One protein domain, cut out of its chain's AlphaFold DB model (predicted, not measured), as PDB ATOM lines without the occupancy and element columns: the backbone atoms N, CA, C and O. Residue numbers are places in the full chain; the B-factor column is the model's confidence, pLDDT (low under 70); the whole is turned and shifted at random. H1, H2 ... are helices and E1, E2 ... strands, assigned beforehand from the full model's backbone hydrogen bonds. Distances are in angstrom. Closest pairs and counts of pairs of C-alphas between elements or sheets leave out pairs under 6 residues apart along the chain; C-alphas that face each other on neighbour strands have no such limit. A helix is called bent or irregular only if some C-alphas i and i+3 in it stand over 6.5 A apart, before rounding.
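Overview. This is residues 33 to 161 of the 166 residues of an uncharacterized protein of Bifidobacterium choerinum (UniProt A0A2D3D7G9). A twisted sheet folds back on itself where its long, side-by-side strands E1 and E6 turn sharply, with E2 and E5 widening one arm of the fold and E3 and E4 the other. A helical hairpin, H1 and H2, covers the outside of the E2 arm. The 129 printed residues include two named helices, then six named strands, in a branched antiparallel sheet; the class is mixed. The whole is compact, with a radius of gyration of the C-alphas of 13.8 A and spans of 39 by 31 by 17 A.

Arrangement. H1, residues 33 to 43, and H2, residues 46 to 61, touch as a hairpin at a shallow tilt of 26 degrees, opposite ways; their closest C-alphas, Val 40 and Ala 48, are 4.9 A apart. Every O i to N i+4 pair is within hydrogen-bond range in H1, and 9 of 12 are in H2. E1, residues 63 to 77, is antiparallel to E6, residues 143 to 160, with N 70 and O 153 at 2.8 A. On the other side of E6 are E2, residues 88 to 95, with N 90 and O 158 at 2.9 A, and E3, residues 103 to 109, with N 106 and O 145 at 2.9 A. E4, residues 112 to 119, forms a hairpin with E3, N 109 and O 112 being 2.8 A apart. E5, residues 128 to 134, is antiparallel to E2, with N 91 and O 131 at 2.8 A. H2 is on the sheet, over E2 and E6, at a height of 8.7 A; H1 only grazes it.

Along the chain. H1 begins at C-alpha 33 (21.304, -59.654, -41.781). H2 is irregular, C-alphas 56 and 59 being 9.4 A apart. E2 measures 22.7 A; E6, bending by 163 degrees at residue 150, spans 14.9 A and ends at C-alpha 160 (11.942, -41.625, -33.496).

Size, cuts and confidence. The C-alphas farthest apart, Gly 83 and Lys 124, are 41.2 A apart. The printed part has no cut, no link is long, and no printed residue is under 70 in pLDDT.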
ATOM      1  N   GLU A  33      20.520 -60.848 -42.108       93.25
ATOM      2  CA  GLU A  33      21.304 -59.654 -41.781       93.25
ATOM      3  C   GLU A  33      22.591 -59.543 -42.616       93.25
ATOM      4  O   GLU A  33      22.841 -58.516 -43.245       93.25
ATOM      5  N   GLY A  34      23.399 -60.610 -42.650       92.81
ATOM      6  CA  GLY A  34      24.649 -60.660 -43.403       92.81
ATOM      7  C   GLY A  34      24.432 -60.491 -44.906       92.81
ATOM      8  O   GLY A  34      25.194 -59.776 -45.555       92.81
ATOM      9  N   SER A  35      23.358 -61.074 -45.443       95.31
ATOM     10  CA  SER A  35      22.946 -60.903 -46.839       95.31
ATOM     11  C   SER A  35      22.557 -59.453 -47.145       95.31
ATOM     12  O   SER A  35      23.048 -58.877 -48.113       95.31
ATOM     13  N   LEU A  36      21.763 -58.816 -46.278       96.56
ATOM     14  CA  LEU A  36      21.372 -57.412 -46.429       96.56
ATOM     15  C   LEU A  36      22.574 -56.471 -46.337       96.56
ATOM     16  O   LEU A  36      22.735 -55.609 -47.197       96.56
ATOM     17  N   MET A  37      23.460 -56.664 -45.357       95.56
ATOM     18  CA  MET A  37      24.707 -55.903 -45.271       95.56
ATOM     19  C   MET A  37      25.572 -56.135 -46.516       95.56
ATOM     20  O   MET A  37      26.131 -55.191 -47.065       95.56
ATOM     21  N   ASN A  38      25.641 -57.360 -47.041       95.06
ATOM     22  CA  ASN A  38      26.339 -57.617 -48.297       95.06
ATOM     23  C   ASN A  38      25.705 -56.862 -49.483       95.06
ATOM     24  O   ASN A  38      26.444 -56.314 -50.302       95.06
ATOM     25  N   SER A  39      24.375 -56.735 -49.554       96.25
ATOM     26  CA  SER A  39      23.709 -55.855 -50.527       96.25
ATOM     27  C   SER A  39      24.104 -54.389 -50.341       96.25
ATOM     28  O   SER A  39      24.375 -53.713 -51.330       96.25
ATOM     29  N   VAL A  40      24.222 -53.890 -49.103       97.12
ATOM     30  CA  VAL A  40      24.734 -52.527 -48.840       97.12
ATOM     31  C   VAL A  40      26.130 -52.354 -49.436       97.12
ATOM     32  O   VAL A  40      26.364 -51.399 -50.177       97.12
ATOM     33  N   ARG A  41      27.037 -53.297 -49.158       95.38
ATOM     34  CA  ARG A  41      28.433 -53.249 -49.622       95.38
ATOM     35  C   ARG A  41      28.555 -53.304 -51.144       95.38
ATOM     36  O   ARG A  41      29.379 -52.600 -51.716       95.38
ATOM     37  N   THR A  42      27.776 -54.173 -51.781       94.12
ATOM     38  CA  THR A  42      27.902 -54.484 -53.214       94.12
ATOM     39  C   THR A  42      27.127 -53.521 -54.101       94.12
ATOM     40  O   THR A  42      27.647 -53.083 -55.124       94.12
ATOM     41  N   GLU A  43      25.898 -53.170 -53.724       96.25
ATOM     42  CA  GLU A  43      25.053 -52.278 -54.520       96.25
ATOM     43  C   GLU A  43      25.334 -50.806 -54.218       96.25
ATOM     44  O   GLU A  43      25.144 -49.953 -55.086       96.25
ATOM     45  N   PHE A  44      25.764 -50.496 -52.990       96.12
ATOM     46  CA  PHE A  44      26.003 -49.138 -52.508       96.12
ATOM     47  C   PHE A  44      24.824 -48.192 -52.807       96.12
ATOM     48  O   PHE A  44      24.973 -47.120 -53.400       96.12
ATOM     49  N   THR A  45      23.609 -48.600 -52.428       97.75
ATOM     50  CA  THR A  45      22.399 -47.796 -52.646       97.75
ATOM     51  C   THR A  45      21.721 -47.406 -51.334       97.75
ATOM     52  O   THR A  45      21.703 -48.192 -50.384       97.75
ATOM     53  N   PRO A  46      21.057 -46.233 -51.278       97.69
ATOM     54  CA  PRO A  46      20.260 -45.860 -50.113       97.69
ATOM     55  C   PRO A  46      19.133 -46.855 -49.817       97.69
ATOM     56  O   PRO A  46      18.754 -47.032 -48.665       97.69
ATOM     57  N   LYS A  47      18.609 -47.532 -50.850       98.00
ATOM     58  CA  LYS A  47      17.591 -48.576 -50.702       98.00
ATOM     59  C   LYS A  47      18.140 -49.803 -49.969       98.00
ATOM     60  O   LYS A  47      17.456 -50.312 -49.087       98.00
ATOM     61  N   ALA A  48      19.349 -50.253 -50.309       98.00
ATOM     62  CA  ALA A  48      19.989 -51.373 -49.626       98.00
ATOM     63  C   ALA A  48      20.257 -51.040 -48.150       98.00
ATOM     64  O   ALA A  48      19.905 -51.829 -47.276       98.00
ATOM     65  N   LEU A  49      20.795 -49.843 -47.863       98.31
ATOM     66  CA  LEU A  49      21.037 -49.412 -46.480       98.31
ATOM     67  C   LEU A  49      19.732 -49.316 -45.683       98.31
ATOM     68  O   LEU A  49      19.663 -49.793 -44.557       98.31
ATOM     69  N   ARG A  50      18.677 -48.761 -46.286       97.94
ATOM     70  CA  ARG A  50      17.352 -48.676 -45.662       97.94
ATOM     71  C   ARG A  50      16.802 -50.059 -45.303       97.94
ATOM     72  O   ARG A  50      16.357 -50.255 -44.181       97.94
ATOM     73  N   ALA A  51      16.867 -51.013 -46.233       97.62
ATOM     74  CA  ALA A  51      16.389 -52.372 -45.997       97.62
ATOM     75  C   ALA A  51      17.177 -53.083 -44.884       97.62
ATOM     76  O   ALA A  51      16.587 -53.801 -44.083       97.62
ATOM     77  N   TYR A  52      18.493 -52.859 -44.809       97.31
ATOM     78  CA  TYR A  52      19.317 -53.345 -43.702       97.31
ATOM     79  C   TYR A  52      18.864 -52.755 -42.357       97.31
ATOM     80  O   TYR A  52      18.644 -53.503 -41.411       97.31
ATOM     81  N   VAL A  53      18.659 -51.436 -42.286       97.00
ATOM     82  CA  VAL A  53      18.222 -50.748 -41.058       97.00
ATOM     83  C   VAL A  53      16.841 -51.216 -40.604       97.00
ATOM     84  O   VAL A  53      16.679 -51.588 -39.448       97.00
ATOM     85  N   GLU A  54      15.859 -51.268 -41.505       96.50
ATOM     86  CA  GLU A  54      14.503 -51.738 -41.177       96.50
ATOM     87  C   GLU A  54      14.490 -53.208 -40.739       96.50
ATOM     88  O   GLU A  54      13.671 -53.594 -39.914       96.50
ATOM     89  N   TYR A  55      15.411 -54.034 -41.242       96.00
ATOM     90  CA  TYR A  55      15.555 -55.409 -40.773       96.00
ATOM     91  C   TYR A  55      16.178 -55.496 -39.373       96.00
ATOM     92  O   TYR A  55      15.695 -56.259 -38.543       96.00
ATOM     93  N   VAL A  56      17.252 -54.740 -39.117       94.81
ATOM     94  CA  VAL A  56      17.996 -54.793 -37.846       94.81
ATOM     95  C   VAL A  56      17.194 -54.199 -36.692       94.81
ATOM     96  O   VAL A  56      17.200 -54.763 -35.602       94.81
ATOM     97  N   TYR A  57      16.519 -53.073 -36.924       91.50
ATOM     98  CA  TYR A  57      15.811 -52.340 -35.873       91.50
ATOM     99  C   TYR A  57      14.297 -52.591 -35.871       91.50
ATOM    100  O   TYR A  57      13.637 -52.278 -34.885       91.50
ATOM    101  N   GLY A  58      13.728 -53.166 -36.937       91.12
ATOM    102  CA  GLY A  58      12.288 -53.408 -37.023       91.12
ATOM    103  C   GLY A  58      11.485 -52.125 -36.804       91.12
ATOM    104  O   GLY A  58      11.771 -51.090 -37.411       91.12
ATOM    105  N   ASP A  59      10.511 -52.190 -35.899       85.75
ATOM    106  CA  ASP A  59       9.655 -51.054 -35.542       85.75
ATOM    107  C   ASP A  59      10.433 -49.923 -34.833       85.75
ATOM    108  O   ASP A  59      10.081 -48.750 -34.970       85.75
ATOM    109  N   GLU A  60      11.551 -50.235 -34.163       88.06
ATOM    110  CA  GLU A  60      12.404 -49.243 -33.486       88.06
ATOM    111  C   GLU A  60      13.186 -48.356 -34.466       88.06
ATOM    112  O   GLU A  60      13.736 -47.327 -34.067       88.06
ATOM    113  N   ALA A  61      13.226 -48.708 -35.758       88.06
ATOM    114  CA  ALA A  61      13.804 -47.841 -36.784       88.06
ATOM    115  C   ALA A  61      13.086 -46.481 -36.838       88.06
ATOM    116  O   ALA A  61      13.698 -45.479 -37.203       88.06
ATOM    117  N   GLY A  62      11.801 -46.442 -36.473       91.25
ATOM    118  CA  GLY A  62      10.964 -45.252 -36.548       91.25
ATOM    119  C   GLY A  62      10.475 -44.950 -37.967       91.25
ATOM    120  O   GLY A  62      10.491 -45.797 -38.865       91.25
ATOM    121  N   ARG A  63      10.005 -43.720 -38.206       93.00
ATOM    122  CA  ARG A  63       9.455 -43.322 -39.516       93.00
ATOM    123  C   ARG A  63      10.562 -42.786 -40.420       93.00
ATOM    124  O   ARG A  63      11.242 -41.823 -40.085       93.00
ATOM    125  N   PHE A  64      10.713 -43.389 -41.598       94.25
ATOM    126  CA  PHE A  64      11.693 -42.970 -42.603       94.25
ATOM    127  C   PHE A  64      11.422 -41.546 -43.115       94.25
ATOM    128  O   PHE A  64      10.313 -41.240 -43.553       94.25
ATOM    129  N   LEU A  65      12.459 -40.705 -43.127       94.69
ATOM    130  CA  LEU A  65      12.384 -39.293 -43.518       94.69
ATOM    131  C   LEU A  65      13.161 -38.957 -44.789       94.69
ATOM    132  O   LEU A  65      12.870 -37.958 -45.444       94.69
ATOM    133  N   GLY A  66      14.179 -39.741 -45.129       95.19
ATOM    134  CA  GLY A  66      15.019 -39.434 -46.275       95.19
ATOM    135  C   GLY A  66      16.275 -40.279 -46.338       95.19
ATOM    136  O   GLY A  66      16.674 -40.935 -45.379       95.19
ATOM    137  N   SER A  67      16.907 -40.277 -47.503       97.19
ATOM    138  CA  SER A  67      18.174 -40.959 -47.714       97.19
ATOM    139  C   SER A  67      18.928 -40.363 -48.889       97.19
ATOM    140  O   SER A  67      18.345 -39.704 -49.756       97.19
ATOM    141  N   ALA A  68      20.241 -40.566 -48.919       97.88
ATOM    142  CA  ALA A  68      21.068 -40.119 -50.027       97.88
ATOM    143  C   ALA A  68      22.376 -40.900 -50.115       97.88
ATOM    144  O   ALA A  68      22.867 -41.448 -49.131       97.88
ATOM    145  N   VAL A  69      22.964 -40.860 -51.311       97.88
ATOM    146  CA  VAL A  69      24.413 -40.971 -51.486       97.88
ATOM    147  C   VAL A  69      24.976 -39.553 -51.411       97.88
ATOM    148  O   VAL A  69      24.460 -38.653 -52.086       97.88
ATOM    149  N   VAL A  70      25.997 -39.340 -50.589       97.69
ATOM    150  CA  VAL A  70      26.663 -38.048 -50.428       97.69
ATOM    151  C   VAL A  70      28.128 -38.159 -50.822       97.69
ATOM    152  O   VAL A  70      28.860 -39.001 -50.311       97.69
ATOM    153  N   GLU A  71      28.526 -37.265 -51.718       96.44
ATOM    154  CA  GLU A  71      29.902 -36.982 -52.118       96.44
ATOM    155  C   GLU A  71      30.132 -35.486 -51.871       96.44
ATOM    156  O   GLU A  71      29.237 -34.670 -52.127       96.44
ATOM    157  N   GLY A  72      31.296 -35.108 -51.334       95.31
ATOM    158  CA  GLY A  72      31.512 -33.744 -50.848       95.31
ATOM    159  C   GLY A  72      30.582 -33.380 -49.689       95.31
ATOM    160  O   GLY A  72      30.196 -34.227 -48.886       95.31
ATOM    161  N   ARG A  73      30.212 -32.099 -49.603       96.94
ATOM    162  CA  ARG A  73      29.292 -31.599 -48.579       96.94
ATOM    163  C   ARG A  73      27.883 -31.458 -49.131       96.94
ATOM    164  O   ARG A  73      27.655 -30.685 -50.063       96.94
ATOM    165  N   LYS A  74      26.916 -32.137 -48.514       97.12
ATOM    166  CA  LYS A  74      25.505 -32.059 -48.906       97.12
ATOM    167  C   LYS A  74      24.580 -32.147 -47.703       97.12
ATOM    168  O   LYS A  74      24.812 -32.920 -46.780       97.12
ATOM    169  N   THR A  75      23.491 -31.388 -47.762       96.81
ATOM    170  CA  THR A  75      22.367 -31.523 -46.835       96.81
ATOM    171  C   THR A  75      21.284 -32.387 -47.476       96.81
ATOM    172  O   THR A  75      20.743 -32.045 -48.527       96.81
ATOM    173  N   VAL A  76      20.987 -33.519 -46.848       94.75
ATOM    174  CA  VAL A  76      19.849 -34.385 -47.151       94.75
ATOM    175  C   VAL A  76      18.623 -33.781 -46.469       94.75
ATOM    176  O   VAL A  76      18.648 -33.626 -45.247       94.75
ATOM    177  N   PRO A  77      17.580 -33.386 -47.217       93.19
ATOM    178  CA  PRO A  77      16.380 -32.836 -46.607       93.19
ATOM    179  C   PRO A  77      15.689 -33.907 -45.762       93.19
ATOM    180  O   PRO A  77      15.591 -35.064 -46.171       93.19
ATOM    181  N   ILE A  78      15.212 -33.503 -44.590       89.31
ATOM    182  CA  ILE A  78      14.280 -34.297 -43.796       89.31
ATOM    183  C   ILE A  78      12.892 -33.998 -44.349       89.31
ATOM    184  O   ILE A  78      12.498 -32.832 -44.399       89.31
ATOM    185  N   ALA A  79      12.179 -35.025 -44.817       84.81
ATOM    186  CA  ALA A  79      10.805 -34.841 -45.257       84.81
ATOM    187  C   ALA A  79       9.961 -34.297 -44.100       84.81
ATOM    188  O   ALA A  79      10.026 -34.814 -42.986       84.81
ATOM    189  N   GLU A  80       9.170 -33.262 -44.376       76.81
ATOM    190  CA  GLU A  80       8.094 -32.886 -43.471       76.81
ATOM    191  C   GLU A  80       7.072 -34.009 -43.466       76.81
ATOM    192  O   GLU A  80       6.714 -34.566 -44.507       76.81
ATOM    193  N   VAL A  81       6.614 -34.350 -42.276       76.00
ATOM    194  CA  VAL A  81       5.642 -35.409 -42.117       76.00
ATOM    195  C   VAL A  81       4.663 -35.026 -41.025       76.00
ATOM    196  O   VAL A  81       5.055 -34.615 -39.935       76.00
ATOM    197  N   ASP A  82       3.384 -35.218 -41.324       74.50
ATOM    198  CA  ASP A  82       2.290 -34.823 -40.447       74.50
ATOM    199  C   ASP A  82       2.369 -35.509 -39.072       74.50
ATOM    200  O   ASP A  82       2.835 -36.653 -38.936       74.50
ATOM    201  N   GLY A  83       1.883 -34.801 -38.049       73.50
ATOM    202  CA  GLY A  83       1.760 -35.278 -36.672       73.50
ATOM    203  C   GLY A  83       2.601 -34.493 -35.665       73.50
ATOM    204  O   GLY A  83       3.101 -33.407 -35.951       73.50
ATOM    205  N   ALA A  84       2.728 -35.049 -34.456       75.44
ATOM    206  CA  ALA A  84       3.583 -34.480 -33.418       75.44
ATOM    207  C   ALA A  84       5.057 -34.422 -33.879       75.44
ATOM    208  O   ALA A  84       5.464 -35.284 -34.673       75.44
ATOM    209  N   PRO A  85       5.847 -33.446 -33.384       78.44
ATOM    210  CA  PRO A  85       7.284 -33.387 -33.632       78.44
ATOM    211  C   PRO A  85       7.982 -34.695 -33.244       78.44
ATOM    212  O   PRO A  85       7.522 -35.410 -32.354       78.44
ATOM    213  N   ALA A  86       9.100 -34.996 -33.901       84.94
ATOM    214  CA  ALA A  86       9.959 -36.106 -33.507       84.94
ATOM    215  C   ALA A  86      10.509 -35.895 -32.083       84.94
ATOM    216  O   ALA A  86      10.794 -34.765 -31.692       84.94
ATOM    217  N   THR A  87      10.724 -36.977 -31.331       90.44
ATOM    218  CA  THR A  87      11.505 -36.926 -30.082       90.44
ATOM    219  C   THR A  87      12.996 -36.894 -30.402       90.44
ATOM    220  O   THR A  87      13.769 -36.166 -29.775       90.44
ATOM    221  N   ALA A  88      13.414 -37.672 -31.398       93.31
ATOM    222  CA  ALA A  88      14.791 -37.744 -31.853       93.31
ATOM    223  C   ALA A  88      14.868 -38.052 -33.350       93.31
ATOM    224  O   ALA A  88      13.919 -38.539 -33.962       93.31
ATOM    225  N   TYR A  89      16.034 -37.798 -33.926       94.06
ATOM    226  CA  TYR A  89      16.395 -38.225 -35.270       94.06
ATOM    227  C   TYR A  89      17.493 -39.273 -35.175       94.06
ATOM    228  O   TYR A  89      18.479 -39.049 -34.469       94.06
ATOM    229  N   ALA A  90      17.334 -40.380 -35.894       95.81
ATOM    230  CA  ALA A  90      18.345 -41.414 -36.053       95.81
ATOM    231  C   ALA A  90      18.892 -41.383 -37.480       95.81
ATOM    232  O   ALA A  90      18.141 -41.338 -38.457       95.81
ATOM    233  N   ILE A  91      20.215 -41.384 -37.595       97.50
ATOM    234  CA  ILE A  91      20.925 -41.363 -38.868       97.50
ATOM    235  C   ILE A  91      21.818 -42.584 -38.903       97.50
ATOM    236  O   ILE A  91      22.794 -42.661 -38.155       97.50
ATOM    237  N   THR A  92      21.509 -43.510 -39.799       97.94
ATOM    238  CA  THR A  92      22.416 -44.613 -40.104       97.94
ATOM    239  C   THR A  92      23.211 -44.264 -41.344       97.94
ATOM    240  O   THR A  92      22.651 -43.805 -42.345       97.94
ATOM    241  N   TYR A  93      24.517 -44.491 -41.285       98.00
ATOM    242  CA  TYR A  93      25.414 -44.308 -42.413       98.00
ATOM    243  C   TYR A  93      26.078 -45.617 -42.829       98.00
ATOM    244  O   TYR A  93      26.167 -46.559 -42.047       98.00
ATOM    245  N   TYR A  94      26.568 -45.647 -44.064       98.19
ATOM    246  CA  TYR A  94      27.560 -46.613 -44.520       98.19
ATOM    247  C   TYR A  94      28.568 -45.900 -45.428       98.19
ATOM    248  O   TYR A  94      28.168 -45.245 -46.393       98.19
ATOM    249  N   CYS A  95      29.859 -45.987 -45.122       96.88
ATOM    250  CA  CYS A  95      30.904 -45.360 -45.933       96.88
ATOM    251  C   CYS A  95      31.419 -46.300 -47.037       96.88
ATOM    252  O   CYS A  95      31.434 -47.522 -46.884       96.88
ATOM    253  N   ASP A  96      31.845 -45.731 -48.165       94.88
ATOM    254  CA  ASP A  96      32.448 -46.475 -49.273       94.88
ATOM    255  C   ASP A  96      33.918 -46.825 -48.969       94.88
ATOM    256  O   ASP A  96      34.752 -45.915 -48.915       94.88
ATOM    257  N   PRO A  97      34.286 -48.114 -48.834       92.69
ATOM    258  CA  PRO A  97      35.668 -48.516 -48.564       92.69
ATOM    259  C   PRO A  97      36.649 -48.152 -49.687       92.69
ATOM    260  O   PRO A  97      37.857 -48.121 -49.455       92.69
ATOM    261  N   ALA A  98      36.172 -47.878 -50.908       92.44
ATOM    262  CA  ALA A  98      37.028 -47.392 -51.992       92.44
ATOM    263  C   ALA A  98      37.491 -45.939 -51.776       92.44
ATOM    264  O   ALA A  98      38.443 -45.494 -52.421       92.44
ATOM    265  N   HIS A  99      36.844 -45.211 -50.865       91.75
ATOM    266  CA  HIS A  99      37.091 -43.805 -50.578       91.75
ATOM    267  C   HIS A  99      37.324 -43.590 -49.071       91.75
ATOM    268  O   HIS A  99      36.590 -42.850 -48.417       91.75
ATOM    269  N   ASP A 100      38.357 -44.248 -48.533       93.12
ATOM    270  CA  ASP A 100      38.783 -44.178 -47.127       93.12
ATOM    271  C   ASP A 100      39.346 -42.791 -46.761       93.12
ATOM    272  O   ASP A 100      40.545 -42.521 -46.867       93.12
ATOM    273  N   VAL A 101      38.449 -41.877 -46.390       94.25
ATOM    274  CA  VAL A 101      38.772 -40.540 -45.881       94.25
ATOM    275  C   VAL A 101      37.820 -40.157 -44.742       94.25
ATOM    276  O   VAL A 101      36.701 -40.680 -44.694       94.25
ATOM    277  N   PRO A 102      38.219 -39.227 -43.855       96.19
ATOM    278  CA  PRO A 102      37.345 -38.759 -42.791       96.19
ATOM    279  C   PRO A 102      36.076 -38.078 -43.317       96.19
ATOM    280  O   PRO A 102      36.104 -37.430 -44.370       96.19
ATOM    281  N   PHE A 103      34.989 -38.163 -42.552       97.31
ATOM    282  CA  PHE A 103      33.735 -37.465 -42.836       97.31
ATOM    283  C   PHE A 103      32.983 -37.066 -41.562       97.31
ATOM    284  O   PHE A 103      33.129 -37.678 -40.505       97.31
ATOM    285  N   ASP A 104      32.130 -36.050 -41.691       97.94
ATOM    286  CA  ASP A 104      31.277 -35.553 -40.612       97.94
ATOM    287  C   ASP A 104      29.799 -35.741 -40.938       97.94
ATOM    288  O   ASP A 104      29.363 -35.545 -42.076       97.94
ATOM    289  N   ILE A 105      28.999 -36.039 -39.916       98.19
ATOM    290  CA  ILE A 105      27.536 -36.061 -40.006       98.19
ATOM    291  C   ILE A 105      26.973 -35.169 -38.904       98.19
ATOM    292  O   ILE A 105      27.407 -35.217 -37.751       98.19
ATOM    293  N   GLY A 106      25.987 -34.345 -39.244       97.38
ATOM    294  CA  GLY A 106      25.268 -33.529 -38.273       97.38
ATOM    295  C   GLY A 106      23.910 -33.049 -38.768       97.38
ATOM    296  O   GLY A 106      23.577 -33.174 -39.944       97.38
ATOM    297  N   MET A 107      23.134 -32.453 -37.869       96.75
ATOM    298  CA  MET A 107      21.816 -31.895 -38.177       96.75
ATOM    299  C   MET A 107      21.927 -30.435 -38.625       96.75
ATOM    300  O   MET A 107      22.778 -29.679 -38.145       96.75
ATOM    301  N   GLN A 108      21.041 -30.025 -39.529       96.44
ATOM    302  CA  GLN A 108      20.953 -28.678 -40.085       96.44
ATOM    303  C   GLN A 108      19.582 -28.063 -39.792       96.44
ATOM    304  O   GLN A 108      18.552 -28.668 -40.069       96.44
ATOM    305  N   GLN A 109      19.572 -26.818 -39.317       94.19
ATOM    306  CA  GLN A 109      18.384 -25.976 -39.172       94.19
ATOM    307  C   GLN A 109      18.689 -24.583 -39.733       94.19
ATOM    308  O   GLN A 109      19.357 -23.769 -39.086       94.19
ATOM    309  N   GLY A 110      18.208 -24.273 -40.938       90.62
ATOM    310  CA  GLY A 110      18.511 -22.994 -41.589       90.62
ATOM    311  C   GLY A 110      20.024 -22.795 -41.734       90.62
ATOM    312  O   GLY A 110      20.662 -23.493 -42.514       90.62
ATOM    313  N   ARG A 111      20.619 -21.870 -40.967       90.94
ATOM    314  CA  ARG A 111      22.083 -21.646 -40.921       90.94
ATOM    315  C   ARG A 111      22.800 -22.366 -39.775       90.94
ATOM    316  O   ARG A 111      24.026 -22.351 -39.727       90.94
ATOM    317  N   ARG A 112      22.061 -22.951 -38.834       94.94
ATOM    318  CA  ARG A 112      22.622 -23.650 -37.677       94.94
ATOM    319  C   ARG A 112      22.972 -25.073 -38.081       94.94
ATOM    320  O   ARG A 112      22.131 -25.782 -38.623       94.94
ATOM    321  N   TYR A 113      24.198 -25.469 -37.782       95.06
ATOM    322  CA  TYR A 113      24.688 -26.828 -37.953       95.06
ATOM    323  C   TYR A 113      25.108 -27.364 -36.590       95.06
ATOM    324  O   TYR A 113      25.769 -26.655 -35.826       95.06
ATOM    325  N   ARG A 114      24.731 -28.604 -36.286       96.50
ATOM    326  CA  ARG A 114      25.185 -29.311 -35.092       96.50
ATOM    327  C   ARG A 114      25.770 -30.653 -35.498       96.50
ATOM    328  O   ARG A 114      25.032 -31.560 -35.875       96.50
ATOM    329  N   GLN A 115      27.091 -30.760 -35.408       96.88
ATOM    330  CA  GLN A 115      27.804 -32.009 -35.644       96.88
ATOM    331  C   GLN A 115      27.385 -33.061 -34.614       96.88
ATOM    332  O   GLN A 115      27.235 -32.755 -33.429       96.88
ATOM    333  N   MET A 116      27.179 -34.284 -35.088       97.00
ATOM    334  CA  MET A 116      26.818 -35.448 -34.278       97.00
ATOM    335  C   MET A 116      27.984 -36.411 -34.149       97.00
ATOM    336  O   MET A 116      28.233 -36.931 -33.067       97.00
ATOM    337  N   VAL A 117      28.695 -36.639 -35.252       97.06
ATOM    338  CA  VAL A 117      29.803 -37.587 -35.304       97.06
ATOM    339  C   VAL A 117      30.863 -37.116 -36.288       97.06
ATOM    340  O   VAL A 117      30.550 -36.493 -37.305       97.06
ATOM    341  N   HIS A 118      32.108 -37.414 -35.931       97.00
ATOM    342  CA  HIS A 118      33.259 -37.428 -36.818       97.00
ATOM    343  C   HIS A 118      33.683 -38.884 -36.993       97.00
ATOM    344  O   HIS A 118      33.809 -39.602 -35.997       97.00
ATOM    345  N   VAL A 119      33.889 -39.319 -38.229       96.00
ATOM    346  CA  VAL A 119      34.418 -40.647 -38.543       96.00
ATOM    347  C   VAL A 119      35.762 -40.455 -39.229       96.00
ATOM    348  O   VAL A 119      35.849 -39.755 -40.232       96.00
ATOM    349  N   GLU A 120      36.807 -41.069 -38.674       94.25
ATOM    350  CA  GLU A 120      38.209 -40.866 -39.085       94.25
ATOM    351  C   GLU A 120      38.546 -41.489 -40.453       94.25
ATOM    352  O   GLU A 120      39.559 -41.152 -41.063       94.25
ATOM    353  N   GLY A 121      37.724 -42.413 -40.945       89.94
ATOM    354  CA  GLY A 121      37.965 -43.115 -42.201       89.94
ATOM    355  C   GLY A 121      36.983 -44.255 -42.437       89.94
ATOM    356  O   GLY A 121      36.128 -44.546 -41.602       89.94
ATOM    357  N   CYS A 122      37.118 -44.907 -43.584       91.81
ATOM    358  CA  CYS A 122      36.312 -46.039 -43.996       91.81
ATOM    359  C   CYS A 122      37.158 -47.326 -44.080       91.81
ATOM    360  O   CYS A 122      37.915 -47.509 -45.036       91.81
ATOM    361  N   PRO A 123      37.029 -48.256 -43.116       88.06
ATOM    362  CA  PRO A 123      37.706 -49.549 -43.132       88.06
ATOM    363  C   PRO A 123      37.430 -50.346 -44.412       88.06
ATOM    364  O   PRO A 123      36.416 -50.163 -45.075       88.06
ATOM    365  N   LYS A 124      38.285 -51.330 -44.722       85.38
ATOM    366  CA  LYS A 124      38.239 -52.115 -45.977       85.38
ATOM    367  C   LYS A 124      36.907 -52.817 -46.291       85.38
ATOM    368  O   LYS A 124      36.687 -53.176 -47.443       85.38
ATOM    369  N   LEU A 125      36.059 -53.066 -45.293       85.19
ATOM    370  CA  LEU A 125      34.736 -53.689 -45.466       85.19
ATOM    371  C   LEU A 125      33.583 -52.673 -45.402       85.19
ATOM    372  O   LEU A 125      32.423 -53.073 -45.274       85.19
ATOM    373  N   GLY A 126      33.919 -51.386 -45.474       87.88
ATOM    374  CA  GLY A 126      33.064 -50.287 -45.066       87.88
ATOM    375  C   GLY A 126      32.986 -50.167 -43.548       87.88
ATOM    376  O   GLY A 126      33.474 -51.021 -42.803       87.88
ATOM    377  N   ASP A 127      32.329 -49.107 -43.108       89.12
ATOM    378  CA  ASP A 127      31.840 -48.946 -41.745       89.12
ATOM    379  C   ASP A 127      30.398 -48.455 -41.796       89.12
ATOM    380  O   ASP A 127      30.033 -47.670 -42.677       89.12
ATOM    381  N   SER A 128      29.590 -48.938 -40.860       93.56
ATOM    382  CA  SER A 128      28.220 -48.490 -40.656       93.56
ATOM    383  C   SER A 128      27.974 -48.239 -39.187       93.56
ATOM    384  O   SER A 128      28.244 -49.101 -38.352       93.56
ATOM    385  N   GLY A 129      27.352 -47.109 -38.889       94.56
ATOM    386  CA  GLY A 129      26.915 -46.777 -37.546       94.56
ATOM    387  C   GLY A 129      25.597 -46.027 -37.578       94.56
ATOM    388  O   GLY A 129      25.247 -45.400 -38.579       94.56
ATOM    389  N   THR A 130      24.885 -46.079 -36.458       96.06
ATOM    390  CA  THR A 130      23.694 -45.264 -36.221       96.06
ATOM    391  C   THR A 130      24.017 -44.239 -35.147       96.06
ATOM    392  O   THR A 130      24.510 -44.585 -34.075       96.06
ATOM    393  N   VAL A 131      23.752 -42.970 -35.441       96.19
ATOM    394  CA  VAL A 131      23.899 -41.857 -34.502       96.19
ATOM    395  C   VAL A 131      22.559 -41.163 -34.333       96.19
ATOM    396  O   VAL A 131      21.850 -40.931 -35.311       96.19
ATOM    397  N   SER A 132      22.227 -40.805 -33.095       94.88
ATOM    398  CA  SER A 132      20.931 -40.209 -32.772       94.88
ATOM    399  C   SER A 132      21.084 -38.861 -32.075       94.88
ATOM    400  O   SER A 132      22.008 -38.653 -31.288       94.88
ATOM    401  N   MET A 133      20.176 -37.933 -32.371       94.50
ATOM    402  CA  MET A 133      20.096 -36.607 -31.755       94.50
ATOM    403  C   MET A 133      18.667 -36.349 -31.297       94.50
ATOM    404  O   MET A 133      17.741 -36.437 -32.100       94.50
ATOM    405  N   ALA A 134      18.491 -35.983 -30.029       93.69
ATOM    406  CA  ALA A 134      17.195 -35.532 -29.533       93.69
ATOM    407  C   ALA A 134      16.787 -34.220 -30.223       93.69
ATOM    408  O   ALA A 134      17.626 -33.333 -30.404       93.69
ATOM    409  N   GLU A 135      15.503 -34.068 -30.552       91.50
ATOM    410  CA  GLU A 135      14.952 -32.868 -31.198       91.50
ATOM    411  C   GLU A 135      15.327 -31.610 -30.410       91.50
ATOM    412  O   GLU A 135      15.821 -30.643 -30.985       91.50
ATOM    413  N   SER A 136      15.250 -31.679 -29.078       91.31
ATOM    414  CA  SER A 136      15.558 -30.571 -28.166       91.31
ATOM    415  C   SER A 136      16.984 -30.015 -28.293       91.31
ATOM    416  O   SER A 136      17.263 -28.893 -27.865       91.31
ATOM    417  N   GLN A 137      17.917 -30.769 -28.886       92.06
ATOM    418  CA  GLN A 137      19.289 -30.316 -29.124       92.06
ATOM    419  C   GLN A 137      19.422 -29.414 -30.360       92.06
ATOM    420  O   GLN A 137      20.361 -28.606 -30.419       92.06
ATOM    421  N   LEU A 138      18.518 -29.545 -31.333       91.44
ATOM    422  CA  LEU A 138      18.399 -28.671 -32.497       91.44
ATOM    423  C   LEU A 138      16.958 -28.701 -33.025       91.44
ATOM    424  O   LEU A 138      16.670 -29.328 -34.044       91.44
ATOM    425  N   SER A 139      16.068 -28.004 -32.320       90.75
ATOM    426  CA  SER A 139      14.640 -28.093 -32.604       90.75
ATOM    427  C   SER A 139      14.272 -27.608 -33.999       90.75
ATOM    428  O   SER A 139      14.792 -26.587 -34.450       90.75
ATOM    429  N   GLY A 140      13.369 -28.315 -34.676       88.19
ATOM    430  CA  GLY A 140      12.955 -28.016 -36.049       88.19
ATOM    431  C   GLY A 140      14.078 -28.163 -37.081       88.19
ATOM    432  O   GLY A 140      14.174 -27.352 -38.004       88.19
ATOM    433  N   ALA A 141      14.969 -29.143 -36.906       92.12
ATOM    434  CA  ALA A 141      15.976 -29.464 -37.908       92.12
ATOM    435  C   ALA A 141      15.321 -29.850 -39.246       92.12
ATOM    436  O   ALA A 141      14.378 -30.630 -39.302       92.12
ATOM    437  N   THR A 142      15.844 -29.295 -40.337       93.00
ATOM    438  CA  THR A 142      15.285 -29.421 -41.692       93.00
ATOM    439  C   THR A 142      16.077 -30.387 -42.569       93.00
ATOM    440  O   THR A 142      15.701 -30.660 -43.708       93.00
ATOM    441  N   GLY A 143      17.223 -30.870 -42.093       95.25
ATOM    442  CA  GLY A 143      18.056 -31.779 -42.863       95.25
ATOM    443  C   GLY A 143      19.224 -32.359 -42.085       95.25
ATOM    444  O   GLY A 143      19.592 -31.871 -41.018       95.25
ATOM    445  N   VAL A 144      19.839 -33.371 -42.680       97.50
ATOM    446  CA  VAL A 144      21.096 -33.973 -42.238       97.50
ATOM    447  C   VAL A 144      22.192 -33.509 -43.177       97.50
ATOM    448  O   VAL A 144      22.138 -33.775 -44.373       97.50
ATOM    449  N   THR A 145      23.190 -32.806 -42.660       98.00
ATOM    450  CA  THR A 145      24.376 -32.443 -43.436       98.00
ATOM    451  C   THR A 145      25.462 -33.477 -43.228       98.00
ATOM    452  O   THR A 145      25.887 -33.720 -42.099       98.00
ATOM    453  N   VAL A 146      25.926 -34.035 -44.339       98.00
ATOM    454  CA  VAL A 146      27.103 -34.895 -44.408       98.00
ATOM    455  C   VAL A 146      28.193 -34.119 -45.136       98.00
ATOM    456  O   VAL A 146      27.947 -33.573 -46.216       98.00
ATOM    457  N   ASP A 147      29.377 -34.043 -44.541       97.62
ATOM    458  CA  ASP A 147      30.588 -33.535 -45.179       97.62
ATOM    459  C   ASP A 147      31.532 -34.712 -45.417       97.62
ATOM    460  O   ASP A 147      32.288 -35.110 -44.537       97.62
ATOM    461  N   ALA A 148      31.416 -35.325 -46.593       96.44
ATOM    462  CA  ALA A 148      32.203 -36.488 -46.979       96.44
ATOM    463  C   ALA A 148      33.574 -36.110 -47.559       96.44
ATOM    464  O   ALA A 148      34.374 -36.992 -47.850       96.44
ATOM    465  N   GLY A 149      33.868 -34.823 -47.786       93.06
ATOM    466  CA  GLY A 149      35.104 -34.401 -48.449       93.06
ATOM    467  C   GLY A 149      35.297 -35.074 -49.818       93.06
ATOM    468  O   GLY A 149      34.542 -34.825 -50.755       93.06
ATOM    469  N   ARG A 150      36.325 -35.921 -49.949       93.06
ATOM    470  CA  ARG A 150      36.577 -36.751 -51.153       93.06
ATOM    471  C   ARG A 150      36.007 -38.173 -51.049       93.06
ATOM    472  O   ARG A 150      36.243 -38.994 -51.929       93.06
ATOM    473  N   GLY A 151      35.326 -38.449 -49.948       94.25
ATOM    474  CA  GLY A 151      34.672 -39.695 -49.612       94.25
ATOM    475  C   GLY A 151      33.306 -39.820 -50.261       94.25
ATOM    476  O   GLY A 151      32.809 -38.911 -50.933       94.25
ATOM    477  N   ARG A 152      32.685 -40.967 -50.000       96.44
ATOM    478  CA  ARG A 152      31.349 -41.295 -50.478       96.44
ATOM    479  C   ARG A 152      30.602 -42.049 -49.386       96.44
ATOM    480  O   ARG A 152      31.083 -43.069 -48.899       96.44
ATOM    481  N   VAL A 153      29.451 -41.529 -48.971       98.00
ATOM    482  CA  VAL A 153      28.713 -42.022 -47.796       98.00
ATOM    483  C   VAL A 153      27.236 -42.199 -48.140       98.00
ATOM    484  O   VAL A 153      26.598 -41.294 -48.678       98.00
ATOM    485  N   LEU A 154      26.683 -43.368 -47.830       98.06
ATOM    486  CA  LEU A 154      25.244 -43.593 -47.767       98.06
ATOM    487  C   LEU A 154      24.721 -43.096 -46.434       98.06
ATOM    488  O   LEU A 154      25.319 -43.381 -45.402       98.06
ATOM    489  N   VAL A 155      23.573 -42.432 -46.450       98.06
ATOM    490  CA  VAL A 155      22.829 -42.112 -45.233       98.06
ATOM    491  C   VAL A 155      21.352 -42.408 -45.412       98.06
ATOM    492  O   VAL A 155      20.784 -42.177 -46.483       98.06
ATOM    493  N   VAL A 156      20.728 -42.887 -44.344       98.06
ATOM    494  CA  VAL A 156      19.279 -42.992 -44.176       98.06
ATOM    495  C   VAL A 156      18.904 -42.303 -42.869       98.06
ATOM    496  O   VAL A 156      19.657 -42.347 -41.898       98.06
ATOM    497  N   VAL A 157      17.766 -41.621 -42.871       97.06
ATOM    498  CA  VAL A 157      17.321 -40.770 -41.770       97.06
ATOM    499  C   VAL A 157      15.925 -41.195 -41.359       97.06
ATOM    500  O   VAL A 157      15.043 -41.336 -42.212       97.06
ATOM    501  N   TYR A 158      15.733 -41.349 -40.059       95.44
ATOM    502  CA  TYR A 158      14.464 -41.696 -39.442       95.44
ATOM    503  C   TYR A 158      14.137 -40.712 -38.322       95.44
ATOM    504  O   TYR A 158      15.035 -40.179 -37.665       95.44
ATOM    505  N   GLU A 159      12.851 -40.471 -38.098       93.31
ATOM    506  CA  GLU A 159      12.378 -39.901 -36.838       93.31
ATOM    507  C   GLU A 159      12.028 -41.030 -35.876       93.31
ATOM    508  O   GLU A 159      11.386 -42.013 -36.246       93.31
ATOM    509  N   ILE A 160      12.404 -40.833 -34.623       90.56
ATOM    510  CA  ILE A 160      11.942 -41.625 -33.496       90.56
ATOM    511  C   ILE A 160      10.945 -40.754 -32.745       90.56
ATOM    512  O   ILE A 160      11.239 -39.605 -32.386       90.56
ATOM    513  N   LYS A 161       9.758 -41.302 -32.523       85.88
ATOM    514  CA  LYS A 161       8.785 -40.754 -31.587       85.88
ATOM    515  C   LYS A 161       8.847 -41.617 -30.343       85.88
ATOM    516  O   LYS A 161       8.948 -42.832 -30.463       85.88
TER     517      LYS A 161